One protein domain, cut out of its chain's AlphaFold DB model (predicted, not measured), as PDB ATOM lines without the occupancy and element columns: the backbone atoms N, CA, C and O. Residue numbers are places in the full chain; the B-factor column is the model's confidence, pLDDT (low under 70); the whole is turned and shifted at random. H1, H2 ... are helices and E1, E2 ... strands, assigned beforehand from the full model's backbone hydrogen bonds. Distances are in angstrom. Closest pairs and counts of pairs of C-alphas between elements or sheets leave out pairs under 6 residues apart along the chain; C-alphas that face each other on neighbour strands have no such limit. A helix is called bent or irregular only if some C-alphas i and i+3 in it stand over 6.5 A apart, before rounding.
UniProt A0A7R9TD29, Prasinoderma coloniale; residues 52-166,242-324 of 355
ATOM      1  N   LEU A  52     248.664 364.397 226.066       93.25
ATOM      2  CA  LEU A  52     248.333 365.741 226.522       93.25
ATOM      3  C   LEU A  52     247.385 366.423 225.538       93.25
ATOM      4  O   LEU A  52     247.689 366.570 224.356       93.25
ATOM      5  N   ILE A  53     246.252 366.910 226.038       94.19
ATOM      6  CA  ILE A  53     245.351 367.777 225.269       94.19
ATOM      7  C   ILE A  53     245.652 369.216 225.676       94.19
ATOM      8  O   ILE A  53     245.188 369.700 226.712       94.19
ATOM      9  N   TYR A  54     246.458 369.915 224.884       93.31
ATOM     10  CA  TYR A  54     246.752 371.318 225.141       93.31
ATOM     11  C   TYR A  54     245.596 372.188 224.653       93.31
ATOM     12  O   TYR A  54     245.429 372.412 223.457       93.31
ATOM     13  N   ALA A  55     244.784 372.672 225.590       90.50
ATOM     14  CA  ALA A  55     243.610 373.479 225.299       90.50
ATOM     15  C   ALA A  55     243.448 374.595 226.336       90.50
ATOM     16  O   ALA A  55     243.643 374.399 227.536       90.50
ATOM     17  N   ALA A  56     243.063 375.788 225.882       82.56
ATOM     18  CA  ALA A  56     242.682 376.860 226.798       82.56
ATOM     19  C   ALA A  56     241.309 376.584 227.430       82.56
ATOM     20  O   ALA A  56     240.493 375.865 226.839       82.56
ATOM     21  N   PRO A  57     240.997 377.222 228.576       79.44
ATOM     22  CA  PRO A  57     239.644 377.193 229.115       79.44
ATOM     23  C   PRO A  57     238.647 377.664 228.065       79.44
ATOM     24  O   PRO A  57     238.994 378.461 227.189       79.44
ATOM     25  N   CYS A  58     237.422 377.150 228.130       83.25
ATOM     26  CA  CYS A  58     236.391 377.396 227.122       83.25
ATOM     27  C   CYS A  58     236.728 376.952 225.685       83.25
ATOM     28  O   CYS A  58     235.908 377.155 224.799       83.25
ATOM     29  N   GLY A  59     237.864 376.288 225.441       76.81
ATOM     30  CA  GLY A  59     238.128 375.537 224.205       76.81
ATOM     31  C   GLY A  59     237.538 374.122 224.236       76.81
ATOM     32  O   GLY A  59     238.113 373.212 223.655       76.81
ATOM     33  N   SER A  60     236.465 373.921 225.008       83.12
ATOM     34  CA  SER A  60     235.821 372.623 225.266       83.12
ATOM     35  C   SER A  60     236.751 371.524 225.797       83.12
ATOM     36  O   SER A  60     236.451 370.351 225.624       83.12
ATOM     37  N   SER A  61     237.842 371.873 226.490       83.94
ATOM     38  CA  SER A  61     238.883 370.933 226.948       83.94
ATOM     39  C   SER A  61     238.338 369.693 227.673       83.94
ATOM     40  O   SER A  61     238.736 368.578 227.358       83.94
ATOM     41  N   THR A  62     237.379 369.864 228.591       87.25
ATOM     42  CA  THR A  62     236.730 368.744 229.299       87.25
ATOM     43  C   THR A  62     235.891 367.860 228.369       87.25
ATOM     44  O   THR A  62     235.915 366.639 228.504       87.25
ATOM     45  N   TRP A  63     235.151 368.453 227.423       90.94
ATOM     46  CA  TRP A  63     234.376 367.693 226.434       90.94
ATOM     47  C   TRP A  63     235.311 366.931 225.496       90.94
ATOM     48  O   TRP A  63     235.135 365.727 225.338       90.94
ATOM     49  N   VAL A  64     236.362 367.588 224.985       93.81
ATOM     50  CA  VAL A  64     237.373 366.948 224.133       93.81
ATOM     51  C   VAL A  64     237.990 365.761 224.862       93.81
ATOM     52  O   VAL A  64     237.960 364.659 224.336       93.81
ATOM     53  N   GLN A  65     238.463 365.947 226.097       92.62
ATOM     54  CA  GLN A  65     239.050 364.863 226.887       92.62
ATOM     55  C   GLN A  65     238.081 363.695 227.105       92.62
ATOM     56  O   GLN A  65     238.490 362.544 226.991       92.62
ATOM     57  N   SER A  66     236.802 363.976 227.375       91.19
ATOM     58  CA  SER A  66     235.790 362.929 227.581       91.19
ATOM     59  C   SER A  66     235.566 362.091 226.320       91.19
ATOM     60  O   SER A  66     235.495 360.867 226.400       91.19
ATOM     61  N   VAL A  67     235.471 362.737 225.154       94.62
ATOM     62  CA  VAL A  67     235.319 362.035 223.869       94.62
ATOM     63  C   VAL A  67     236.613 361.299 223.505       94.62
ATOM     64  O   VAL A  67     236.549 360.140 223.108       94.62
ATOM     65  N   THR A  68     237.788 361.901 223.737       95.31
ATOM     66  CA  THR A  68     239.084 361.230 223.554       95.31
ATOM     67  C   THR A  68     239.163 359.943 224.368       95.31
ATOM     68  O   THR A  68     239.583 358.927 223.828       95.31
ATOM     69  N   TRP A  69     238.746 359.954 225.638       93.56
ATOM     70  CA  TRP A  69     238.744 358.754 226.479       93.56
ATOM     71  C   TRP A  69     237.897 357.628 225.888       93.56
ATOM     72  O   TRP A  69     238.400 356.515 225.753       93.56
ATOM     73  N   ARG A  70     236.652 357.916 225.486       94.12
ATOM     74  CA  ARG A  70     235.779 356.903 224.866       94.12
ATOM     75  C   ARG A  70     236.369 356.360 223.573       94.12
ATOM     76  O   ARG A  70     236.413 355.151 223.372       94.12
ATOM     77  N   LEU A  71     236.861 357.251 222.713       95.56
ATOM     78  CA  LEU A  71     237.445 356.851 221.441       95.56
ATOM     79  C   LEU A  71     238.724 356.036 221.643       95.56
ATOM     80  O   LEU A  71     238.911 355.051 220.942       95.56
ATOM     81  N   MET A  72     239.589 356.388 222.592       93.12
ATOM     82  CA  MET A  72     240.786 355.595 222.893       93.12
ATOM     83  C   MET A  72     240.433 354.210 223.442       93.12
ATOM     84  O   MET A  72     241.003 353.219 222.985       93.12
ATOM     85  N   ASP A  73     239.444 354.121 224.333       91.31
ATOM     86  CA  ASP A  73     238.958 352.840 224.855       91.31
ATOM     87  C   ASP A  73     238.387 351.950 223.736       91.31
ATOM     88  O   ASP A  73     238.753 350.780 223.621       91.31
ATOM     89  N   ALA A  74     237.628 352.535 222.800       91.38
ATOM     90  CA  ALA A  74     237.137 351.848 221.600       91.38
ATOM     91  C   ALA A  74     238.255 351.326 220.669       91.38
ATOM     92  O   ALA A  74     237.994 350.495 219.798       91.38
ATOM     93  N   HIS A  75     239.496 351.786 220.854       92.88
ATOM     94  CA  HIS A  75     240.694 351.326 220.143       92.88
ATOM     95  C   HIS A  75     241.618 350.467 221.026       92.88
ATOM     96  O   HIS A  75     242.801 350.309 220.717       92.88
ATOM     97  N   GLY A  76     241.107 349.923 222.137       90.44
ATOM     98  CA  GLY A  76     241.872 349.070 223.051       90.44
ATOM     99  C   GLY A  76     242.939 349.823 223.850       90.44
ATOM    100  O   GLY A  76     243.894 349.217 224.337       90.44
ATOM    101  N   ARG A  77     242.820 351.151 223.959       90.00
ATOM    102  CA  ARG A  77     243.726 352.011 224.728       90.00
ATOM    103  C   ARG A  77     242.986 352.535 225.956       90.00
ATOM    104  O   ARG A  77     242.511 353.667 225.959       90.00
ATOM    105  N   THR A  78     242.878 351.703 226.989       90.88
ATOM    106  CA  THR A  78     242.131 352.036 228.210       90.88
ATOM    107  C   THR A  78     242.719 353.277 228.891       90.88
ATOM    108  O   THR A  78     243.882 353.249 229.315       90.88
ATOM    109  N   PRO A  79     241.952 354.376 229.017       87.75
ATOM    110  CA  PRO A  79     242.414 355.570 229.704       87.75
ATOM    111  C   PRO A  79     242.649 355.308 231.194       87.75
ATOM    112  O   PRO A  79     241.885 354.609 231.860       87.75
ATOM    113  N   GLY A  80     243.707 355.906 231.728       83.69
ATOM    114  CA  GLY A  80     243.969 355.960 233.155       83.69
ATOM    115  C   GLY A  80     242.905 356.766 233.884       83.69
ATOM    116  O   GLY A  80     242.381 357.748 233.354       83.69
ATOM    117  N   TRP A  81     242.605 356.379 235.123       75.50
ATOM    118  CA  TRP A  81     241.652 357.102 235.967       75.50
ATOM    119  C   TRP A  81     242.336 358.322 236.595       75.50
ATOM    120  O   TRP A  81     242.635 358.378 237.791       75.50
ATOM    121  N   VAL A  82     242.635 359.296 235.743       75.75
ATOM    122  CA  VAL A  82     243.200 360.588 236.123       75.75
ATOM    123  C   VAL A  82     242.100 361.641 236.091       75.75
ATOM    124  O   VAL A  82     241.254 361.641 235.200       75.75
ATOM    125  N   ASP A  83     242.087 362.541 237.075       77.62
ATOM    126  CA  ASP A  83     241.140 363.658 237.088       77.62
ATOM    127  C   ASP A  83     241.274 364.473 235.781       77.62
ATOM    128  O   ASP A  83     242.353 364.567 235.177       77.62
ATOM    129  N   PHE A  84     240.184 365.114 235.354       78.38
ATOM    130  CA  PHE A  84     240.195 366.067 234.245       78.38
ATOM    131  C   PHE A  84     241.254 367.149 234.452       78.38
ATOM    132  O   PHE A  84     241.763 367.703 233.492       78.38
ATOM    133  N   GLU A  85     241.618 367.455 235.692       79.75
ATOM    134  CA  GLU A  85     242.673 368.408 236.017       79.75
ATOM    135  C   GLU A  85     243.881 367.721 236.669       79.75
ATOM    136  O   GLU A  85     244.378 368.182 237.692       79.75
ATOM    137  N   ALA A  86     244.387 366.630 236.085       84.12
ATOM    138  CA  ALA A  86     245.549 365.908 236.620       84.12
ATOM    139  C   ALA A  86     246.790 366.801 236.828       84.12
ATOM    140  O   ALA A  86     247.585 366.554 237.726       84.12
ATOM    141  N   PHE A  87     246.938 367.873 236.046       82.31
ATOM    142  CA  PHE A  87     248.015 368.859 236.201       82.31
ATOM    143  C   PHE A  87     247.729 369.956 237.241       82.31
ATOM    144  O   PHE A  87     248.562 370.836 237.450       82.31
ATOM    145  N   ASN A  88     246.568 369.939 237.898       83.25
ATOM    146  CA  ASN A  88     246.280 370.817 239.023       83.25
ATOM    147  C   ASN A  88     246.856 370.183 240.303       83.25
ATOM    148  O   ASN A  88     246.289 369.199 240.793       83.25
ATOM    149  N   PRO A  89     247.945 370.732 240.881       81.69
ATOM    150  CA  PRO A  89     248.622 370.120 242.026       81.69
ATOM    151  C   PRO A  89     247.691 369.905 243.220       81.69
ATOM    152  O   PRO A  89     247.878 368.961 243.979       81.69
ATOM    153  N   TRP A  90     246.665 370.748 243.367       83.38
ATOM    154  CA  TRP A  90     245.709 370.714 244.476       83.38
ATOM    155  C   TRP A  90     244.636 369.631 244.342       83.38
ATOM    156  O   TRP A  90     243.978 369.307 245.325       83.38
ATOM    157  N   LYS A  91     244.444 369.086 243.136       83.50
ATOM    158  CA  LYS A  91     243.486 368.001 242.860       83.50
ATOM    159  C   LYS A  91     244.170 366.671 242.562       83.50
ATOM    160  O   LYS A  91     243.553 365.616 242.669       83.50
ATOM    161  N   ASN A  92     245.452 366.703 242.211       87.19
ATOM    162  CA  ASN A  92     246.216 365.501 241.934       87.19
ATOM    163  C   ASN A  92     246.581 364.769 243.240       87.19
ATOM    164  O   ASN A  92     247.426 365.227 244.010       87.19
ATOM    165  N   LYS A  93     245.979 363.595 243.468       92.62
ATOM    166  CA  LYS A  93     246.208 362.781 244.677       92.62
ATOM    167  C   LYS A  93     247.669 362.359 244.874       92.62
ATOM    168  O   LYS A  93     248.104 362.239 246.014       92.62
ATOM    169  N   TRP A  94     248.428 362.143 243.797       93.56
ATOM    170  CA  TRP A  94     249.837 361.753 243.881       93.56
ATOM    171  C   TRP A  94     250.699 362.929 244.334       93.56
ATOM    172  O   TRP A  94     251.541 362.765 245.211       93.56
ATOM    173  N   VAL A  95     250.422 364.128 243.817       90.12
ATOM    174  CA  VAL A  95     251.066 365.368 244.274       90.12
ATOM    175  C   VAL A  95     250.719 365.647 245.736       90.12
ATOM    176  O   VAL A  95     251.610 365.904 246.541       90.12
ATOM    177  N   GLN A  96     249.442 365.533 246.116       92.06
ATOM    178  CA  GLN A  96     249.018 365.721 247.508       92.06
ATOM    179  C   GLN A  96     249.649 364.690 248.457       92.06
ATOM    180  O   GLN A  96     250.007 365.039 249.581       92.06
ATOM    181  N   ALA A  97     249.853 363.449 248.009       95.56
ATOM    182  CA  ALA A  97     250.564 362.438 248.787       95.56
ATOM    183  C   ALA A  97     252.043 362.800 249.012       95.56
ATOM    184  O   ALA A  97     252.573 362.523 250.084       95.56
ATOM    185  N   GLU A  98     252.708 363.432 248.041       95.06
ATOM    186  CA  GLU A  98     254.076 363.932 248.215       95.06
ATOM    187  C   GLU A  98     254.133 365.148 249.153       95.06
ATOM    188  O   GLU A  98     255.001 365.203 250.026       95.06
ATOM    189  N   VAL A  99     253.169 366.070 249.062       92.81
ATOM    190  CA  VAL A  99     253.037 367.192 250.015       92.81
ATOM    191  C   VAL A  99     252.810 366.679 251.441       92.81
ATOM    192  O   VAL A  99     253.423 367.179 252.382       92.81
ATOM    193  N   ALA A 100     251.985 365.643 251.621       96.44
ATOM    194  CA  ALA A 100     251.719 365.037 252.929       96.44
ATOM    195  C   ALA A 100     252.963 364.390 253.573       96.44
ATOM    196  O   ALA A 100     253.006 364.233 254.792       96.44
ATOM    197  N   LYS A 101     253.995 364.062 252.782       97.00
ATOM    198  CA  LYS A 101     255.312 363.612 253.276       97.00
ATOM    199  C   LYS A 101     256.221 364.772 253.708       97.00
ATOM    200  O   LYS A 101     257.374 364.538 254.056       97.00
ATOM    201  N   GLY A 102     255.732 366.011 253.659       96.06
ATOM    202  CA  GLY A 102     256.485 367.214 254.009       96.06
ATOM    203  C   GLY A 102     257.318 367.798 252.868       96.06
ATOM    204  O   GLY A 102     258.089 368.723 253.115       96.06
ATOM    205  N   ARG A 103     257.180 367.300 251.628       93.50
ATOM    206  CA  ARG A 103     257.874 367.898 250.475       93.50
ATOM    207  C   ARG A 103     257.263 369.262 250.127       93.50
ATOM    208  O   ARG A 103     256.033 369.388 250.118       93.50
ATOM    209  N   PRO A 104     258.081 370.273 249.793       90.75
ATOM    210  CA  PRO A 104     257.570 371.537 249.280       90.75
ATOM    211  C   PRO A 104     256.917 371.329 247.901       90.75
ATOM    212  O   PRO A 104     257.174 370.342 247.215       90.75
ATOM    213  N   MET A 105     256.011 372.229 247.506       86.12
ATOM    214  CA  MET A 105     255.157 372.039 246.320       86.12
ATOM    215  C   MET A 105     255.949 371.906 245.006       86.12
ATOM    216  O   MET A 105     255.542 371.165 244.115       86.12
ATOM    217  N   ASP A 106     257.064 372.615 244.886       84.88
ATOM    218  CA  ASP A 106     257.981 372.577 243.744       84.88
ATOM    219  C   ASP A 106     258.705 371.235 243.578       84.88
ATOM    220  O   ASP A 106     258.972 370.831 242.451       84.88
ATOM    221  N   GLU A 107     258.942 370.498 244.664       87.38
ATOM    222  CA  GLU A 107     259.444 369.118 244.611       87.38
ATOM    223  C   GLU A 107     258.311 368.087 244.515       87.38
ATOM    224  O   GLU A 107     258.404 367.093 243.789       87.38
ATOM    225  N   ALA A 108     257.222 368.312 245.254       89.31
ATOM    226  CA  ALA A 108     256.093 367.395 245.338       89.31
ATOM    227  C   ALA A 108     255.355 367.264 244.002       89.31
ATOM    228  O   ALA A 108     254.882 366.178 243.663       89.31
ATOM    229  N   PHE A 109     255.256 368.352 243.234       86.56
ATOM    230  CA  PHE A 109     254.573 368.350 241.946       86.56
ATOM    231  C   PHE A 109     255.243 367.436 240.908       86.56
ATOM    232  O   PHE A 109     254.584 366.488 240.472       86.56
ATOM    233  N   PRO A 110     256.522 367.627 240.525       85.25
ATOM    234  CA  PRO A 110     257.180 366.731 239.576       85.25
ATOM    235  C   PRO A 110     257.260 365.288 240.096       85.25
ATOM    236  O   PRO A 110     257.016 364.365 239.321       85.25
ATOM    237  N   ALA A 111     257.507 365.072 241.395       88.81
ATOM    238  CA  ALA A 111     257.542 363.727 241.979       88.81
ATOM    239  C   ALA A 111     256.174 363.021 241.919       88.81
ATOM    240  O   ALA A 111     256.086 361.861 241.516       88.81
ATOM    241  N   GLY A 112     255.097 363.724 242.272       90.06
ATOM    242  CA  GLY A 112     253.734 363.202 242.200       90.06
ATOM    243  C   GLY A 112     253.291 362.924 240.765       90.06
ATOM    244  O   GLY A 112     252.664 361.900 240.504       90.06
ATOM    245  N   MET A 113     253.658 363.792 239.818       88.31
ATOM    246  CA  MET A 113     253.386 363.579 238.395       88.31
ATOM    247  C   MET A 113     254.153 362.378 237.842       88.31
ATOM    248  O   MET A 113     253.541 361.534 237.192       88.31
ATOM    249  N   ALA A 114     255.451 362.256 238.134       88.62
ATOM    250  CA  ALA A 114     256.251 361.095 237.744       88.62
ATOM    251  C   ALA A 114     255.633 359.799 238.284       88.62
ATOM    252  O   ALA A 114     255.362 358.883 237.514       88.62
ATOM    253  N   ARG A 115     255.287 359.777 239.576       92.06
ATOM    254  CA  ARG A 115     254.637 358.630 240.214       92.06
ATOM    255  C   ARG A 115     253.298 358.270 239.566       92.06
ATOM    256  O   ARG A 115     253.038 357.095 239.345       92.06
ATOM    257  N   MET A 116     252.454 359.258 239.263       91.69
ATOM    258  CA  MET A 116     251.196 359.029 238.547       91.69
ATOM    259  C   MET A 116     251.452 358.363 237.192       91.69
ATOM    260  O   MET A 116     250.801 357.377 236.862       91.69
ATOM    261  N   LEU A 117     252.393 358.898 236.412       89.75
ATOM    262  CA  LEU A 117     252.725 358.348 235.100       89.75
ATOM    263  C   LEU A 117     253.263 356.921 235.214       89.75
ATOM    264  O   LEU A 117     252.825 356.059 234.457       89.75
ATOM    265  N   ASP A 118     254.155 356.663 236.169       90.12
ATOM    266  CA  ASP A 118     254.755 355.345 236.386       90.12
ATOM    267  C   ASP A 118     253.696 354.312 236.815       90.12
ATOM    268  O   ASP A 118     253.647 353.218 236.254       90.12
ATOM    269  N   GLU A 119     252.802 354.659 237.750       93.19
ATOM    270  CA  GLU A 119     251.726 353.767 238.211       93.19
ATOM    271  C   GLU A 119     250.706 353.452 237.103       93.19
ATOM    272  O   GLU A 119     250.292 352.302 236.948       93.19
ATOM    273  N   GLU A 120     250.303 354.450 236.313       91.75
ATOM    274  CA  GLU A 120     249.354 354.249 235.212       91.75
ATOM    275  C   GLU A 120     249.986 353.448 234.061       91.75
ATOM    276  O   GLU A 120     249.358 352.522 233.542       91.75
ATOM    277  N   THR A 121     251.251 353.726 233.732       87.75
ATOM    278  CA  THR A 121     252.032 352.975 232.732       87.75
ATOM    279  C   THR A 121     252.197 351.516 233.152       87.75
ATOM    280  O   THR A 121     251.934 350.614 232.357       87.75
ATOM    281  N   ALA A 122     252.568 351.267 234.414       90.38
ATOM    282  CA  ALA A 122     252.705 349.917 234.965       90.38
ATOM    283  C   ALA A 122     251.381 349.137 234.956       90.38
ATOM    284  O   ALA A 122     251.380 347.913 234.845       90.38
ATOM    285  N   ALA A 123     250.250 349.842 235.029       91.31
ATOM    286  CA  ALA A 123     248.925 349.252 234.907       91.31
ATOM    287  C   ALA A 123     248.430 349.110 233.453       91.31
ATOM    288  O   ALA A 123     247.276 348.734 233.243       91.31
ATOM    289  N   GLY A 124     249.262 349.432 232.454       90.06
ATOM    290  CA  GLY A 124     248.900 349.371 231.037       90.06
ATOM    291  C   GLY A 124     247.884 350.433 230.599       90.06
ATOM    292  O   GLY A 124     247.245 350.267 229.559       90.06
ATOM    293  N   ARG A 125     247.701 351.506 231.381       91.62
ATOM    294  CA  ARG A 125     246.688 352.541 231.136       91.62
ATOM    295  C   ARG A 125     247.283 353.800 230.510       91.62
ATOM    296  O   ARG A 125     248.411 354.193 230.792       91.62
ATOM    297  N   TRP A 126     246.488 354.461 229.674       90.94
ATOM    298  CA  TRP A 126     246.885 355.672 228.955       90.94
ATOM    299  C   TRP A 126     246.537 356.926 229.746       90.94
ATOM    300  O   TRP A 126     245.364 357.238 229.954       90.94
ATOM    301  N   VAL A 127     247.538 357.704 230.151       91.00
ATOM    302  CA  VAL A 127     247.289 358.978 230.836       91.00
ATOM    303  C   VAL A 127     246.899 360.032 229.812       91.00
ATOM    304  O   VAL A 127     247.760 360.621 229.171       91.00
ATOM    305  N   VAL A 128     245.601 360.289 229.676       91.19
ATOM    306  CA  VAL A 128     245.064 361.308 228.767       91.19
ATOM    307  C   VAL A 128     244.472 362.435 229.591       91.19
ATOM    308  O   VAL A 128     243.477 362.237 230.290       91.19
ATOM    309  N   THR A 129     245.061 363.625 229.517       90.19
ATOM    310  CA  THR A 129     244.621 364.748 230.351       90.19
ATOM    311  C   THR A 129     244.804 366.090 229.659       90.19
ATOM    312  O   THR A 129     245.713 366.279 228.843       90.19
ATOM    313  N   LYS A 130     243.920 367.044 229.966       88.25
ATOM    314  CA  LYS A 130     244.074 368.415 229.484       88.25
ATOM    315  C   LYS A 130     245.220 369.117 230.209       88.25
ATOM    316  O   LYS A 130     245.307 369.140 231.436       88.25
ATOM    317  N   LEU A 131     246.072 369.764 229.426       85.62
ATOM    318  CA  LEU A 131     247.085 370.683 229.917       85.62
ATOM    319  C   LEU A 131     246.489 372.093 229.898       85.62
ATOM    320  O   LEU A 131     246.580 372.812 228.900       85.62
ATOM    321  N   GLU A 132     245.820 372.479 230.986       71.88
ATOM    322  CA  GLU A 132     245.266 373.828 231.106       71.88
ATOM    323  C   GLU A 132     246.358 374.845 231.427       71.88
ATOM    324  O   GLU A 132     247.149 374.675 232.354       71.88
ATOM    325  N   THR A 133     246.347 375.977 230.723       63.53
ATOM    326  CA  THR A 133     247.289 377.068 230.999       63.53
ATOM    327  C   THR A 133     247.091 377.690 232.380       63.53
ATOM    328  O   THR A 133     248.031 378.265 232.906       63.53
ATOM    329  N   TRP A 134     245.907 377.585 232.993       57.19
ATOM    330  CA  TRP A 134     245.604 378.302 234.235       57.19
ATOM    331  C   TRP A 134     246.231 377.669 235.474       57.19
ATOM    332  O   TRP A 134     246.972 378.362 236.160       57.19
ATOM    333  N   GLY A 135     246.004 376.382 235.760       54.78
ATOM    334  CA  GLY A 135     246.644 375.721 236.914       54.78
ATOM    335  C   GLY A 135     248.177 375.769 236.835       54.78
ATOM    336  O   GLY A 135     248.859 376.003 237.829       54.78
ATOM    337  N   TRP A 136     248.681 375.674 235.606       54.38
ATOM    338  CA  TRP A 136     250.087 375.722 235.222       54.38
ATOM    339  C   TRP A 136     250.751 377.105 235.366       54.38
ATOM    340  O   TRP A 136     251.837 377.222 235.928       54.38
ATOM    341  N   GLU A 137     250.119 378.180 234.879       56.28
ATOM    342  CA  GLU A 137     250.686 379.541 234.934       56.28
ATOM    343  C   GLU A 137     250.429 380.229 236.281       56.28
ATOM    344  O   GLU A 137     251.154 381.151 236.659       56.28
ATOM    345  N   THR A 138     249.403 379.792 237.018       50.69
ATOM    346  CA  THR A 138     249.075 380.364 238.331       50.69
ATOM    347  C   THR A 138     249.879 379.755 239.469       50.69
ATOM    348  O   THR A 138     250.044 380.428 240.491       50.69
ATOM    349  N   CYS A 139     250.461 378.559 239.304       60.09
ATOM    350  CA  CYS A 139     251.393 378.030 240.292       60.09
ATOM    351  C   CYS A 139     252.772 378.702 240.194       60.09
ATOM    352  O   CYS A 139     253.785 378.074 239.908       60.09
ATOM    353  N   LYS A 140     252.832 379.997 240.523       59.41
ATOM    354  CA  LYS A 140     254.093 380.741 240.687       59.41
ATOM    355  C   LYS A 140     255.031 380.116 241.732       59.41
ATOM    356  O   LYS A 140     256.203 380.462 241.765       59.41
ATOM    357  N   LYS A 141     254.501 379.245 242.601       56.75
ATOM    358  CA  LYS A 141     255.221 378.559 243.683       56.75
ATOM    359  C   LYS A 141     255.741 377.162 243.310       56.75
ATOM    360  O   LYS A 141     256.414 376.572 244.138       56.75
ATOM    361  N   CYS A 142     255.432 376.624 242.128       58.38
ATOM    362  CA  CYS A 142     255.770 375.238 241.767       58.38
ATOM    363  C   CYS A 142     257.197 375.047 241.199       58.38
ATOM    364  O   CYS A 142     257.456 374.007 240.604       58.38
ATOM    365  N   GLY A 143     258.132 375.997 241.359       53.97
ATOM    366  CA  GLY A 143     259.485 375.856 240.790       53.97
ATOM    367  C   GLY A 143     259.480 375.801 239.254       53.97
ATOM    368  O   GLY A 143     258.449 376.038 238.628       53.97
ATOM    369  N   SER A 144     260.627 375.590 238.602       53.75
ATOM    370  CA  SER A 144     260.791 375.734 237.145       53.75
ATOM    371  C   SER A 144     259.929 374.767 236.323       53.75
ATOM    372  O   SER A 144     260.339 373.675 235.950       53.75
ATOM    373  N   ASN A 145     258.766 375.257 235.900       61.62
ATOM    374  CA  ASN A 145     257.870 374.697 234.881       61.62
ATOM    375  C   ASN A 145     258.566 374.077 233.641       61.62
ATOM    376  O   ASN A 145     258.000 373.222 232.970       61.62
ATOM    377  N   LEU A 146     259.782 374.490 233.282       60.00
ATOM    378  CA  LEU A 146     260.502 373.888 232.155       60.00
ATOM    379  C   LEU A 146     260.891 372.426 232.412       60.00
ATOM    380  O   LEU A 146     260.899 371.636 231.468       60.00
ATOM    381  N   ASP A 147     261.124 372.046 233.668       75.81
ATOM    382  CA  ASP A 147     261.640 370.719 233.999       75.81
ATOM    383  C   ASP A 147     260.581 369.632 233.805       75.81
ATOM    384  O   ASP A 147     260.894 368.585 233.242       75.81
ATOM    385  N   LEU A 148     259.313 369.901 234.154       82.06
ATOM    386  CA  LEU A 148     258.221 368.946 233.926       82.06
ATOM    387  C   LEU A 148     257.918 368.757 232.437       82.06
ATOM    388  O   LEU A 148     257.714 367.629 231.999       82.06
ATOM    389  N   MET A 149     257.873 369.834 231.645       87.06
ATOM    390  CA  MET A 149     257.631 369.691 230.202       87.06
ATOM    391  C   MET A 149     258.786 368.954 229.527       87.06
ATOM    392  O   MET A 149     258.542 368.052 228.729       87.06
ATOM    393  N   GLY A 150     260.028 369.278 229.900       86.75
ATOM    394  CA  GLY A 150     261.198 368.534 229.448       86.75
ATOM    395  C   GLY A 150     261.141 367.060 229.855       86.75
ATOM    396  O   GLY A 150     261.502 366.199 229.057       86.75
ATOM    397  N   ASP A 151     260.648 366.750 231.057       85.56
ATOM    398  CA  ASP A 151     260.471 365.371 231.518       85.56
ATOM    399  C   ASP A 151     259.401 364.611 230.735       85.56
ATOM    400  O   ASP A 151     259.646 363.494 230.288       85.56
ATOM    401  N   LEU A 152     258.252 365.238 230.479       90.06
ATOM    402  CA  LEU A 152     257.203 364.666 229.634       90.06
ATOM    403  C   LEU A 152     257.730 364.375 228.227       90.06
ATOM    404  O   LEU A 152     257.512 363.279 227.714       90.06
ATOM    405  N   VAL A 153     258.475 365.308 227.625       92.25
ATOM    406  CA  VAL A 153     259.108 365.097 226.313       92.25
ATOM    407  C   VAL A 153     260.105 363.936 226.357       92.25
ATOM    408  O   VAL A 153     260.048 363.066 225.491       92.25
ATOM    409  N   ARG A 154     260.971 363.857 227.379       89.88
ATOM    410  CA  ARG A 154     261.908 362.726 227.553       89.88
ATOM    411  C   ARG A 154     261.198 361.384 227.739       89.88
ATOM    412  O   ARG A 154     261.720 360.367 227.304       89.88
ATOM    413  N   ARG A 155     260.009 361.386 228.347       88.06
ATOM    414  CA  ARG A 155     259.138 360.210 228.519       88.06
ATOM    415  C   ARG A 155     258.309 359.872 227.272       88.06
ATOM    416  O   ARG A 155     257.421 359.026 227.344       88.06
ATOM    417  N   GLY A 156     258.552 360.541 226.144       91.88
ATOM    418  CA  GLY A 156     257.847 360.278 224.890       91.88
ATOM    419  C   GLY A 156     256.402 360.776 224.875       91.88
ATOM    420  O   GLY A 156     255.601 360.287 224.076       91.88
ATOM    421  N   ALA A 157     256.049 361.736 225.740       92.94
ATOM    422  CA  ALA A 157     254.695 362.264 225.804       92.94
ATOM    423  C   ALA A 157     254.231 362.795 224.443       92.94
ATOM    424  O   ALA A 157     254.937 363.540 223.755       92.94
ATOM    425  N   LYS A 158     253.005 362.432 224.081       95.38
ATOM    426  CA  LYS A 158     252.325 362.894 222.878       95.38
ATOM    427  C   LYS A 158     251.412 364.054 223.239       95.38
ATOM    428  O   LYS A 158     250.845 364.100 224.330       95.38
ATOM    429  N   VAL A 159     251.268 365.012 222.333       95.81
ATOM    430  CA  VAL A 159     250.417 366.183 222.552       95.81
ATOM    431  C   VAL A 159     249.567 366.445 221.325       95.81
ATOM    432  O   VAL A 159     249.986 366.185 220.202       95.81
ATOM    433  N   VAL A 160     248.379 366.991 221.547       97.12
ATOM    434  CA  VAL A 160     247.552 367.632 220.525       97.12
ATOM    435  C   VAL A 160     247.196 369.034 221.003       97.12
ATOM    436  O   VAL A 160     246.862 369.237 222.174       97.12
ATOM    437  N   ASN A 161     247.275 370.023 220.116       96.69
ATOM    438  CA  ASN A 161     246.819 371.378 220.402       96.69
ATOM    439  C   ASN A 161     245.378 371.546 219.921       96.69
ATOM    440  O   ASN A 161     245.105 371.461 218.724       96.69
ATOM    441  N   VAL A 162     244.466 371.840 220.842       95.69
ATOM    442  CA  VAL A 162     243.061 372.108 220.529       95.69
ATOM    443  C   VAL A 162     242.719 373.552 220.874       95.69
ATOM    444  O   VAL A 162     243.042 374.072 221.949       95.69
ATOM    445  N   TYR A 163     242.063 374.238 219.946       94.12
ATOM    446  CA  TYR A 163     241.719 375.651 220.097       94.12
ATOM    447  C   TYR A 163     240.317 375.942 219.569       94.12
ATOM    448  O   TYR A 163     239.772 375.164 218.802       94.12
ATOM    449  N   SER A 164     239.720 377.058 219.984       93.19
ATOM    450  CA  SER A 164     238.493 377.540 219.349       93.19
ATOM    451  C   SER A 164     238.876 378.469 218.215       93.19
ATOM    452  O   SER A 164     239.576 379.461 218.417       93.19
ATOM    453  N   SER A 165     238.458 378.121 217.007       95.00
ATOM    454  CA  SER A 165     238.705 378.928 215.825       95.00
ATOM    455  C   SER A 165     237.744 380.114 215.729       95.00
ATOM    456  O   SER A 165     238.084 381.079 215.037       95.00
ATOM    457  N   ASN A 166     236.603 380.079 216.432       96.19
ATOM    458  CA  ASN A 166     235.709 381.221 216.616       96.19
ATOM    459  C   ASN A 166     236.046 381.983 217.912       96.19
ATOM    460  O   ASN A 166     235.551 381.690 219.002       96.19
ATOM    461  N   VAL A 242     236.556 394.500 218.213       95.44
ATOM    462  CA  VAL A 242     237.440 394.142 217.093       95.44
ATOM    463  C   VAL A 242     238.874 393.929 217.583       95.44
ATOM    464  O   VAL A 242     239.454 392.877 217.316       95.44
ATOM    465  N   GLN A 243     239.410 394.854 218.384       93.19
ATOM    466  CA  GLN A 243     240.753 394.731 218.957       93.19
ATOM    467  C   GLN A 243     240.870 393.495 219.865       93.19
ATOM    468  O   GLN A 243     241.870 392.773 219.822       93.19
ATOM    469  N   VAL A 244     239.844 393.205 220.672       91.12
ATOM    470  CA  VAL A 244     239.804 392.009 221.533       91.12
ATOM    471  C   VAL A 244     239.856 390.720 220.704       91.12
ATOM    472  O   VAL A 244     240.543 389.764 221.089       91.12
ATOM    473  N   LEU A 245     239.154 390.679 219.569       94.75
ATOM    474  CA  LEU A 245     239.154 389.535 218.655       94.75
ATOM    475  C   LEU A 245     240.509 389.383 217.942       94.75
ATOM    476  O   LEU A 245     241.021 388.264 217.856       94.75
ATOM    477  N   GLU A 246     241.145 390.482 217.525       95.38
ATOM    478  CA  GLU A 246     242.510 390.478 216.966       95.38
ATOM    479  C   GLU A 246     243.539 389.940 217.962       95.38
ATOM    480  O   GLU A 246     244.335 389.055 217.646       95.38
ATOM    481  N   GLN A 247     243.495 390.418 219.206       91.62
ATOM    482  CA  GLN A 247     244.372 389.919 220.264       91.62
ATOM    483  C   GLN A 247     244.127 388.435 220.562       91.62
ATOM    484  O   GLN A 247     245.067 387.713 220.906       91.62
ATOM    485  N   GLY A 248     242.880 387.970 220.446       90.69
ATOM    486  CA  GLY A 248     242.543 386.553 220.556       90.69
ATOM    487  C   GLY A 248     243.202 385.717 219.460       90.69
ATOM    488  O   GLY A 248     243.897 384.757 219.784       90.69
ATOM    489  N   LEU A 249     243.098 386.150 218.198       93.00
ATOM    490  CA  LEU A 249     243.779 385.515 217.064       93.00
ATOM    491  C   LEU A 249     245.299 385.413 217.284       93.00
ATOM    492  O   LEU A 249     245.887 384.347 217.102       93.00
ATOM    493  N   VAL A 250     245.935 386.503 217.728       92.38
ATOM    494  CA  VAL A 250     247.380 386.529 218.020       92.38
ATOM    495  C   VAL A 250     247.744 385.617 219.194       92.38
ATOM    496  O   VAL A 250     248.816 385.013 219.209       92.38
ATOM    497  N   ARG A 251     246.887 385.516 220.214       88.12
ATOM    498  CA  ARG A 251     247.138 384.632 221.359       88.12
ATOM    499  C   ARG A 251     247.057 383.165 220.953       88.12
ATOM    500  O   ARG A 251     247.897 382.378 221.387       88.12
ATOM    501  N   ASP A 252     246.081 382.811 220.128       87.69
ATOM    502  CA  ASP A 252     245.868 381.430 219.706       87.69
ATOM    503  C   ASP A 252     246.964 380.951 218.750       87.69
ATOM    504  O   ASP A 252     247.448 379.829 218.902       87.69
ATOM    505  N   SER A 253     247.475 381.825 217.875       90.31
ATOM    506  CA  SER A 253     248.609 381.496 216.998       90.31
ATOM    507  C   SER A 253     249.926 381.241 217.747       90.31
ATOM    508  O   SER A 253     250.817 380.572 217.227       90.31
ATOM    509  N   ARG A 254     250.062 381.715 218.993       92.12
ATOM    510  CA  ARG A 254     251.251 381.473 219.832       92.12
ATOM    511  C   ARG A 254     251.234 380.125 220.552       92.12
ATOM    512  O   ARG A 254     252.270 379.724 221.081       92.12
ATOM    513  N   ARG A 255     250.095 379.425 220.599       90.12
ATOM    514  CA  ARG A 255     249.967 378.151 221.327       90.12
ATOM    515  C   ARG A 255     250.856 377.039 220.751       90.12
ATOM    516  O   ARG A 255     251.633 376.488 221.532       90.12
ATOM    517  N   PRO A 256     250.857 376.760 219.429       93.94
ATOM    518  CA  PRO A 256     251.784 375.787 218.847       93.94
ATOM    519  C   PRO A 256     253.253 376.146 219.097       93.94
ATOM    520  O   PRO A 256     254.049 375.285 219.457       93.94
ATOM    521  N   LEU A 257     253.609 377.433 218.997       94.06
ATOM    522  CA  LEU A 257     254.978 377.901 219.252       94.06
ATOM    523  C   LEU A 257     255.417 377.629 220.697       94.06
ATOM    524  O   LEU A 257     256.593 377.381 220.952       94.06
ATOM    525  N   LYS A 258     254.485 377.677 221.655       91.06
ATOM    526  CA  LYS A 258     254.761 377.346 223.055       91.06
ATOM    527  C   LYS A 258     255.086 375.860 223.222       91.06
ATOM    528  O   LYS A 258     256.080 375.547 223.866       91.06
ATOM    529  N   LEU A 259     254.300 374.976 222.601       93.00
ATOM    530  CA  LEU A 259     254.557 373.530 222.606       93.00
ATOM    531  C   LEU A 259     255.907 373.191 221.960       93.00
ATOM    532  O   LEU A 259     256.686 372.436 222.534       93.00
ATOM    533  N   GLN A 260     256.226 373.819 220.824       95.19
ATOM    534  CA  GLN A 260     257.521 373.651 220.155       95.19
ATOM    535  C   GLN A 260     258.692 374.080 221.045       95.19
ATOM    536  O   GLN A 260     259.687 373.370 221.141       95.19
ATOM    537  N   ARG A 261     258.569 375.213 221.752       92.06
ATOM    538  CA  ARG A 261     259.592 375.669 222.712       92.06
ATOM    539  C   ARG A 261     259.783 374.719 223.891       92.06
ATOM    540  O   ARG A 261     260.853 374.719 224.485       92.06
ATOM    541  N   TRP A 262     258.762 373.944 224.240       90.88
ATOM    542  CA  TRP A 262     258.856 372.897 225.255       90.88
ATOM    543  C   TRP A 262     259.469 371.594 224.735       90.88
ATOM    544  O   TRP A 262     259.712 370.700 225.534       90.88
ATOM    545  N   GLY A 263     259.750 371.493 223.433       94.69
ATOM    546  CA  GLY A 263     260.357 370.317 222.812       94.69
ATOM    547  C   GLY A 263     259.354 369.335 222.206       94.69
ATOM    548  O   GLY A 263     259.771 368.313 221.670       94.69
ATOM    549  N   PHE A 264     258.051 369.630 222.238       94.88
ATOM    550  CA  PHE A 264     257.064 368.801 221.547       94.88
ATOM    551  C   PHE A 264     257.153 369.005 220.031       94.88
ATOM    552  O   PHE A 264     257.172 370.136 219.537       94.88
ATOM    553  N   THR A 265     257.147 367.904 219.285       95.25
ATOM    554  CA  THR A 265     257.187 367.876 217.817       95.25
ATOM    555  C   THR A 265     256.113 366.931 217.274       95.25
ATOM    556  O   THR A 265     255.535 366.148 218.024       95.25
ATOM    557  N   GLY A 266     255.795 367.039 215.979       94.00
ATOM    558  CA  GLY A 266     254.869 366.117 215.306       94.00
ATOM    559  C   GLY A 266     253.423 366.143 215.816       94.00
ATOM    560  O   GLY A 266     252.705 365.168 215.625       94.00
ATOM    561  N   PHE A 267     252.997 367.223 216.477       97.12
ATOM    562  CA  PHE A 267     251.640 367.354 217.005       97.12
ATOM    563  C   PHE A 267     250.696 368.061 216.033       97.12
ATOM    564  O   PHE A 267     251.082 368.983 215.309       97.12
ATOM    565  N   GLU A 268     249.423 367.688 216.094       97.88
ATOM    566  CA  GLU A 268     248.348 368.330 215.349       97.88
ATOM    567  C   GLU A 268     247.824 369.584 216.061       97.88
ATOM    568  O   GLU A 268     247.812 369.685 217.293       97.88
ATOM    569  N   THR A 269     247.357 370.552 215.271       97.31
ATOM    570  CA  THR A 269     246.592 371.709 215.756       97.31
ATOM    571  C   THR A 269     245.200 371.670 215.149       97.31
ATOM    572  O   THR A 269     245.045 371.854 213.943       97.31
ATOM    573  N   ILE A 270     244.196 371.421 215.989       97.81
ATOM    574  CA  ILE A 270     242.835 371.104 215.550       97.81
ATOM    575  C   ILE A 270     241.856 372.103 216.173       97.81
ATOM    576  O   ILE A 270     241.864 372.289 217.397       97.81
ATOM    577  N   PRO A 271     241.012 372.771 215.373       96.56
ATOM    578  CA  PRO A 271     239.968 373.613 215.920       96.56
ATOM    579  C   PRO A 271     238.835 372.749 216.486       96.56
ATOM    580  O   PRO A 271     238.415 371.756 215.892       96.56
ATOM    581  N   VAL A 272     238.301 373.140 217.638       95.88
ATOM    582  CA  VAL A 272     237.192 372.441 218.298       95.88
ATOM    583  C   VAL A 272     235.945 372.398 217.418       95.88
ATOM    584  O   VAL A 272     235.170 371.452 217.502       95.88
ATOM    585  N   GLU A 273     235.769 373.385 216.539       96.12
ATOM    586  CA  GLU A 273     234.650 373.441 215.603       96.12
ATOM    587  C   GLU A 273     234.718 372.336 214.536       96.12
ATOM    588  O   GLU A 273     233.673 371.962 214.019       96.12
ATOM    589  N   ASP A 274     235.900 371.776 214.234       98.31
ATOM    590  CA  ASP A 274     236.004 370.574 213.392       98.31
ATOM    591  C   ASP A 274     235.597 369.327 214.189       98.31
ATOM    592  O   ASP A 274     234.798 368.515 213.720       98.31
ATOM    593  N   LEU A 275     236.088 369.205 215.430       98.19
ATOM    594  CA  LEU A 275     235.779 368.080 216.322       98.19
ATOM    595  C   LEU A 275     234.279 367.990 216.644       98.19
ATOM    596  O   LEU A 275     233.748 366.889 216.754       98.19
ATOM    597  N   ALA A 276     233.614 369.134 216.825       97.06
ATOM    598  CA  ALA A 276     232.208 369.234 217.221       97.06
ATOM    599  C   ALA A 276     231.240 369.390 216.034       97.06
ATOM    600  O   ALA A 276     230.031 369.471 216.242       97.06
ATOM    601  N   ALA A 277     231.735 369.432 214.791       97.69
ATOM    602  CA  ALA A 277     230.907 369.680 213.611       97.69
ATOM    603  C   ALA A 277     229.725 368.698 213.478       97.69
ATOM    604  O   ALA A 277     228.619 369.123 213.135       97.69
ATOM    605  N   PHE A 278     229.930 367.422 213.826       97.75
ATOM    606  CA  PHE A 278     228.886 366.393 213.841       97.75
ATOM    607  C   PHE A 278     227.741 366.703 214.816       97.75
ATOM    608  O   PHE A 278     226.609 366.308 214.545       97.75
ATOM    609  N   GLU A 279     228.002 367.407 215.928       96.06
ATOM    610  CA  GLU A 279     226.949 367.813 216.867       96.06
ATOM    611  C   GLU A 279     226.068 368.910 216.245       96.06
ATOM    612  O   GLU A 279     224.872 368.988 216.518       96.06
ATOM    613  N   HIS A 280     226.649 369.749 215.382       95.31
ATOM    614  CA  HIS A 280     225.999 370.929 214.810       95.31
ATOM    615  C   HIS A 280     225.200 370.651 213.541       95.31
ATOM    616  O   HIS A 280     224.199 371.322 213.290       95.31
ATOM    617  N   SER A 281     225.648 369.701 212.725       96.50
ATOM    618  CA  SER A 281     224.954 369.302 211.503       96.50
ATOM    619  C   SER A 281     225.277 367.858 211.158       96.50
ATOM    620  O   SER A 281     226.438 367.440 211.195       96.50
ATOM    621  N   ARG A 282     224.246 367.108 210.753       96.38
ATOM    622  CA  ARG A 282     224.416 365.712 210.350       96.38
ATOM    623  C   ARG A 282     225.330 365.561 209.136       96.38
ATOM    624  O   ARG A 282     226.115 364.616 209.087       96.38
ATOM    625  N   ASP A 283     225.299 366.541 208.239       97.75
ATOM    626  CA  ASP A 283     226.090 366.563 207.007       97.75
ATOM    627  C   ASP A 283     227.586 366.811 207.260       97.75
ATOM    628  O   ASP A 283     228.401 366.677 206.352       97.75
ATOM    629  N   GLN A 284     227.974 367.168 208.493       97.62
ATOM    630  CA  GLN A 284     229.371 367.414 208.863       97.62
ATOM    631  C   GLN A 284     230.015 366.274 209.660       97.62
ATOM    632  O   GLN A 284     231.090 366.457 210.232       97.62
ATOM    633  N   LEU A 285     229.404 365.084 209.662       98.19
ATOM    634  CA  LEU A 285     229.955 363.912 210.343       98.19
ATOM    635  C   LEU A 285     231.389 363.600 209.896       98.19
ATOM    636  O   LEU A 285     232.271 363.475 210.739       98.19
ATOM    637  N   GLU A 286     231.649 363.539 208.587       98.44
ATOM    638  CA  GLU A 286     232.972 363.155 208.072       98.44
ATOM    639  C   GLU A 286     234.066 364.177 208.412       98.44
ATOM    640  O   GLU A 286     235.204 363.791 208.668       98.44
ATOM    641  N   ARG A 287     233.722 365.470 208.521       98.38
ATOM    642  CA  ARG A 287     234.651 366.502 209.011       98.38
ATOM    643  C   ARG A 287     235.090 366.207 210.446       98.38
ATOM    644  O   ARG A 287     236.275 366.310 210.756       98.38
ATOM    645  N   SER A 288     234.157 365.815 211.313       98.50
ATOM    646  CA  SER A 288     234.496 365.421 212.681       98.50
ATOM    647  C   SER A 288     235.223 364.084 212.743       98.50
ATOM    648  O   SER A 288     236.168 363.970 213.517       98.50
ATOM    649  N   VAL A 289     234.858 363.096 211.919       98.62
ATOM    650  CA  VAL A 289     235.582 361.813 211.847       98.62
ATOM    651  C   VAL A 289     237.049 362.034 211.461       98.62
ATOM    652  O   VAL A 289     237.930 361.474 212.117       98.62
ATOM    653  N   ASP A 290     237.334 362.877 210.461       98.56
ATOM    654  CA  ASP A 290     238.710 363.230 210.078       98.56
ATOM    655  C   ASP A 290     239.458 363.935 211.222       98.56
ATOM    656  O   ASP A 290     240.553 363.518 211.611       98.56
ATOM    657  N   ALA A 291     238.835 364.946 211.835       98.50
ATOM    658  CA  ALA A 291     239.437 365.692 212.936       98.50
ATOM    659  C   ALA A 291     239.750 364.803 214.152       98.50
ATOM    660  O   ALA A 291     240.850 364.870 214.703       98.50
ATOM    661  N   TRP A 292     238.827 363.922 214.545       98.44
ATOM    662  CA  TRP A 292     239.048 362.961 215.628       98.44
ATOM    663  C   TRP A 292     240.115 361.925 215.270       98.44
ATOM    664  O   TRP A 292     240.948 361.593 216.111       98.44
ATOM    665  N   THR A 293     240.166 361.474 214.016       98.38
ATOM    666  CA  THR A 293     241.221 360.570 213.528       98.38
ATOM    667  C   THR A 293     242.603 361.221 213.629       98.38
ATOM    668  O   THR A 293     243.550 360.605 214.120       98.38
ATOM    669  N   ARG A 294     242.734 362.486 213.213       98.25
ATOM    670  CA  ARG A 294     243.980 363.258 213.352       98.25
ATOM    671  C   ARG A 294     244.356 363.481 214.814       98.25
ATOM    672  O   ARG A 294     245.522 363.321 215.170       98.25
ATOM    673  N   LEU A 295     243.376 363.784 215.667       97.88
ATOM    674  CA  LEU A 295     243.589 363.941 217.105       97.88
ATOM    675  C   LEU A 295     244.166 362.662 217.720       97.88
ATOM    676  O   LEU A 295     245.193 362.720 218.389       97.88
ATOM    677  N   LEU A 296     243.541 361.511 217.468       96.62
ATOM    678  CA  LEU A 296     243.979 360.220 218.003       96.62
ATOM    679  C   LEU A 296     245.373 359.826 217.481       96.62
ATOM    680  O   LEU A 296     246.206 359.380 218.270       96.62
ATOM    681  N   LYS A 297     245.676 360.077 216.197       95.88
ATOM    682  CA  LYS A 297     247.033 359.899 215.639       95.88
ATOM    683  C   LYS A 297     248.063 360.757 216.364       95.88
ATOM    684  O   LYS A 297     249.117 360.256 216.741       95.88
ATOM    685  N   SER A 298     247.740 362.028 216.611       95.94
ATOM    686  CA  SER A 298     248.606 362.953 217.354       95.94
ATOM    687  C   SER A 298     248.867 362.498 218.793       95.94
ATOM    688  O   SER A 298     249.863 362.904 219.383       95.94
ATOM    689  N   LEU A 299     247.989 361.660 219.357       94.56
ATOM    690  CA  LEU A 299     248.143 361.035 220.674       94.56
ATOM    691  C   LEU A 299     248.802 359.644 220.623       94.56
ATOM    692  O   LEU A 299     248.934 359.002 221.658       94.56
ATOM    693  N   GLY A 300     249.251 359.182 219.451       92.06
ATOM    694  CA  GLY A 300     249.953 357.902 219.295       92.06
ATOM    695  C   GLY A 300     249.051 356.694 219.022       92.06
ATOM    696  O   GLY A 300     249.510 355.557 219.108       92.06
ATOM    697  N   VAL A 301     247.776 356.894 218.671       92.44
ATOM    698  CA  VAL A 301     246.915 355.793 218.212       92.44
ATOM    699  C   VAL A 301     247.215 355.502 216.739       92.44
ATOM    700  O   VAL A 301     246.769 356.223 215.848       92.44
ATOM    701  N   GLU A 302     247.990 354.448 216.478       88.25
ATOM    702  CA  GLU A 302     248.449 354.098 215.124       88.25
ATOM    703  C   GLU A 302     247.349 353.460 214.258       88.25
ATOM    704  O   GLU A 302     247.097 353.890 213.131       88.25
ATOM    705  N   ALA A 303     246.657 352.450 214.795       89.94
ATOM    706  CA  ALA A 303     245.605 351.715 214.098       89.94
ATOM    707  C   ALA A 303     244.222 352.286 214.444       89.94
ATOM    708  O   ALA A 303     243.577 351.845 215.394       89.94
ATOM    709  N   ILE A 304     243.768 353.279 213.678       95.19
ATOM    710  CA  ILE A 304     242.452 353.899 213.881       95.19
ATOM    711  C   ILE A 304     241.387 353.196 213.047       95.19
ATOM    712  O   ILE A 304     241.433 353.193 211.816       95.19
ATOM    713  N   ASN A 305     240.373 352.674 213.729       95.56
ATOM    714  CA  ASN A 305     239.144 352.193 213.128       95.56
ATOM    715  C   ASN A 305     238.185 353.379 212.927       95.56
ATOM    716  O   ASN A 305     237.400 353.735 213.807       95.56
ATOM    717  N   THR A 306     238.232 353.993 211.745       97.44
ATOM    718  CA  THR A 306     237.381 355.147 211.402       97.44
ATOM    719  C   THR A 306     235.885 354.821 211.454       97.44
ATOM    720  O   THR A 306     235.079 355.702 211.749       97.44
ATOM    721  N   THR A 307     235.496 353.558 211.252       97.56
ATOM    722  CA  THR A 307     234.112 353.098 211.436       97.56
ATOM    723  C   THR A 307     233.691 353.151 212.905       97.56
ATOM    724  O   THR A 307     232.573 353.575 213.191       97.56
ATOM    725  N   ALA A 308     234.576 352.782 213.837       96.25
ATOM    726  CA  ALA A 308     234.310 352.900 215.273       96.25
ATOM    727  C   ALA A 308     234.201 354.367 215.711       96.25
ATOM    728  O   ALA A 308     233.275 354.709 216.441       96.25
ATOM    729  N   VAL A 309     235.079 355.245 215.200       97.94
ATOM    730  CA  VAL A 309     234.977 356.699 215.433       97.94
ATOM    731  C   VAL A 309     233.625 357.217 214.948       97.94
ATOM    732  O   VAL A 309     232.891 357.824 215.720       97.94
ATOM    733  N   ARG A 310     233.257 356.931 213.693       98.44
ATOM    734  CA  ARG A 310     231.970 357.351 213.120       98.44
ATOM    735  C   ARG A 310     230.790 356.891 213.977       98.44
ATOM    736  O   ARG A 310     229.906 357.694 214.263       98.44
ATOM    737  N   LYS A 311     230.797 355.623 214.399       97.81
ATOM    738  CA  LYS A 311     229.752 355.044 215.248       97.81
ATOM    739  C   LYS A 311     229.639 355.771 216.595       97.81
ATOM    740  O   LYS A 311     228.532 356.177 216.934       97.81
ATOM    741  N   ASP A 312     230.746 355.999 217.312       96.69
ATOM    742  CA  ASP A 312     230.715 356.716 218.606       96.69
ATOM    743  C   ASP A 312     230.123 358.122 218.449       96.69
ATOM    744  O   ASP A 312     229.257 358.509 219.234       96.69
ATOM    745  N   LEU A 313     230.526 358.862 217.408       96.94
ATOM    746  CA  LEU A 313     230.004 360.208 217.149       96.94
ATOM    747  C   LEU A 313     228.499 360.190 216.832       96.94
ATOM    748  O   LEU A 313     227.756 361.039 217.321       96.94
ATOM    749  N   MET A 314     228.032 359.211 216.049       96.88
ATOM    750  CA  MET A 314     226.605 359.034 215.754       96.88
ATOM    751  C   MET A 314     225.776 358.750 217.010       96.88
ATOM    752  O   MET A 314     224.687 359.301 217.158       96.88
ATOM    753  N   GLU A 315     226.301 357.932 217.921       95.69
ATOM    754  CA  GLU A 315     225.636 357.552 219.175       95.69
ATOM    755  C   GLU A 315     225.642 358.672 220.233       95.69
ATOM    756  O   GLU A 315     224.849 358.627 221.173       95.69
ATOM    757  N   HIS A 316     226.497 359.691 220.086       93.25
ATOM    758  CA  HIS A 316     226.728 360.718 221.108       93.25
ATOM    759  C   HIS A 316     226.547 362.156 220.602       93.25
ATOM    760  O   HIS A 316     227.369 363.026 220.902       93.25
ATOM    761  N   GLY A 317     225.452 362.434 219.889       89.31
ATOM    762  CA  GLY A 317     225.019 363.816 219.640       89.31
ATOM    763  C   GLY A 317     224.889 364.237 218.180       89.31
ATOM    764  O   GLY A 317     224.845 365.436 217.913       89.31
ATOM    765  N   TRP A 318     224.840 363.303 217.230       95.31
ATOM    766  CA  TRP A 318     224.833 363.603 215.795       95.31
ATOM    767  C   TRP A 318     223.629 364.442 215.329       95.31
ATOM    768  O   TRP A 318     222.497 363.971 215.178       95.31
ATOM    769  N   GLY A 319     223.909 365.719 215.058       92.81
ATOM    770  CA  GLY A 319     222.932 366.745 214.703       92.81
ATOM    771  C   GLY A 319     222.043 367.211 215.859       92.81
ATOM    772  O   GLY A 319     221.030 367.856 215.604       92.81
ATOM    773  N   GLU A 320     222.371 366.888 217.111       92.44
ATOM    774  CA  GLU A 320     221.526 367.205 218.272       92.44
ATOM    775  C   GLU A 320     221.737 368.626 218.819       92.44
ATOM    776  O   GLU A 320     220.963 369.092 219.657       92.44
ATOM    777  N   ARG A 321     222.788 369.332 218.380       90.81
ATOM    778  CA  ARG A 321     223.185 370.645 218.917       90.81
ATOM    779  C   ARG A 321     223.488 371.652 217.808       90.81
ATOM    780  O   ARG A 321     224.630 372.115 217.703       90.81
ATOM    781  N   PRO A 322     222.490 372.029 216.994       93.56
ATOM    782  CA  PRO A 322     222.674 373.051 215.974       93.56
ATOM    783  C   PRO A 322     223.203 374.354 216.584       93.56
ATOM    784  O   PRO A 322     222.846 374.744 217.700       93.56
ATOM    785  N   LEU A 323     224.079 375.035 215.845       91.38
ATOM    786  CA  LEU A 323     224.633 376.312 216.284       91.38
ATOM    787  C   LEU A 323     223.542 377.384 216.289       91.38
ATOM    788  O   LEU A 323     222.969 377.709 215.254       91.38
ATOM    789  N   ALA A 324     223.300 377.976 217.456       91.81
ATOM    790  CA  ALA A 324     222.390 379.105 217.580       91.81
ATOM    791  C   ALA A 324     223.019 380.410 217.036       91.81
ATOM    792  O   ALA A 324     224.242 380.601 217.160       91.81
TER     793      ALA A 324
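This is residues 52 to 166 and 242 to 324 of the 355 residues of a protein of Prasinoderma coloniale (UniProt A0A7R9TD29). A small, strongly twisted wall of four short parallel strands has helices H1 and H9 over one face; beyond its edge strand E2 lies the helical hairpin of H2 and H3, and at the E4 end H7, H8 and H10 gather round H9. The longest helix, H6, only grazes the sheet with residues 252 to 259 and reaches away from it toward the cut. The printed part has 198 residues with ten named helices and four named strands, in the order E1 H1 H2 H3 E2 H4 H5 E3 H6 E4 H7 H8 H9 H10; the sheet runs E2 E1 E3 E4, and the class is mixed. The whole is compact, with a radius of gyration of the C-alphas of 17.5 A and spans of 56 by 46 by 28 A.

Find C-alpha 52 at (248.333, 365.741, 226.522), where E1 begins, residues 52 to 55. Next come H1, residues 61 to 73, 18.2 A; H2, 93 to 100; H3, 105 to 122, 25.0 A; E2, 128 to 131; H4, 133 to 138; H5, 145 to 154; and E3, 158 to 163, 16.8 A. After the cut find C-alpha 242 at (237.440, 394.142, 217.093); H6 runs from there to 261, 29.4 A. Then read E4, 269 to 271; H7, 272 to 275; H8, 277 to 280; H9, 282 to 298, 25.3 A; and H10, 306 to 315, ending at (225.636, 357.552, 219.175).

Look at N 54 and O 160, 2.8 A, for E1 with E3; N 131 and O 53, 2.9 A, for E2 with E1; N 270 and O 161, 2.9 A, for E3 with E4. E1, H1 H2 H3, E2 is a strand-helix-strand unit, helices between parallel neighbours; E2, H4 H5, E3 is a split one, with E1 between its strands and a right-handed crossover. H1, at a height of 7.0 A over the sheet, and H9, at 11.2 A, lie on the same face, making two layers, sheet and helices. The hub H9 touches H10 at a steep tilt of 53 degrees, opposite ways, C-alphas 289 and 310 closest at 5.9 A. H9 also touches H7, with 275 and 288 closest at 4.7 A, and H8, with 278 and 285 closest at 4.4 A. H2 and H3 touch, C-alphas 95 and 112 closest at 4.0 A. H5 is close to but not clearly touching H3 and H4; H4 touches no helix. H6, with a kink of 26 degrees near residue 255, is irregular, but only just: C-alphas 253 and 256 are 6.8 A apart; H9 is irregular too, with 283 and 286 at 7.8 A. Each O i to N i+4 pair is within hydrogen-bond range in H1, H2, H4 and H10, against 13 of 14 in H3, 5 of 6 in H5, 12 of 16 in H6 and 11 of 13 in H9; H7 and H8 are too short for one.

The C-alphas farthest apart, of Gly 102 and Asp 283, are 56.0 A apart. Residues 167 to 241 are not printed; C-alphas 166 and 242 stand 13.0 A apart across the cut. The link from H1 to H2, residues 74 to 92, is long. The mean pLDDT of the printed part is 89.3; look for values under 70 at residues 133 to 146.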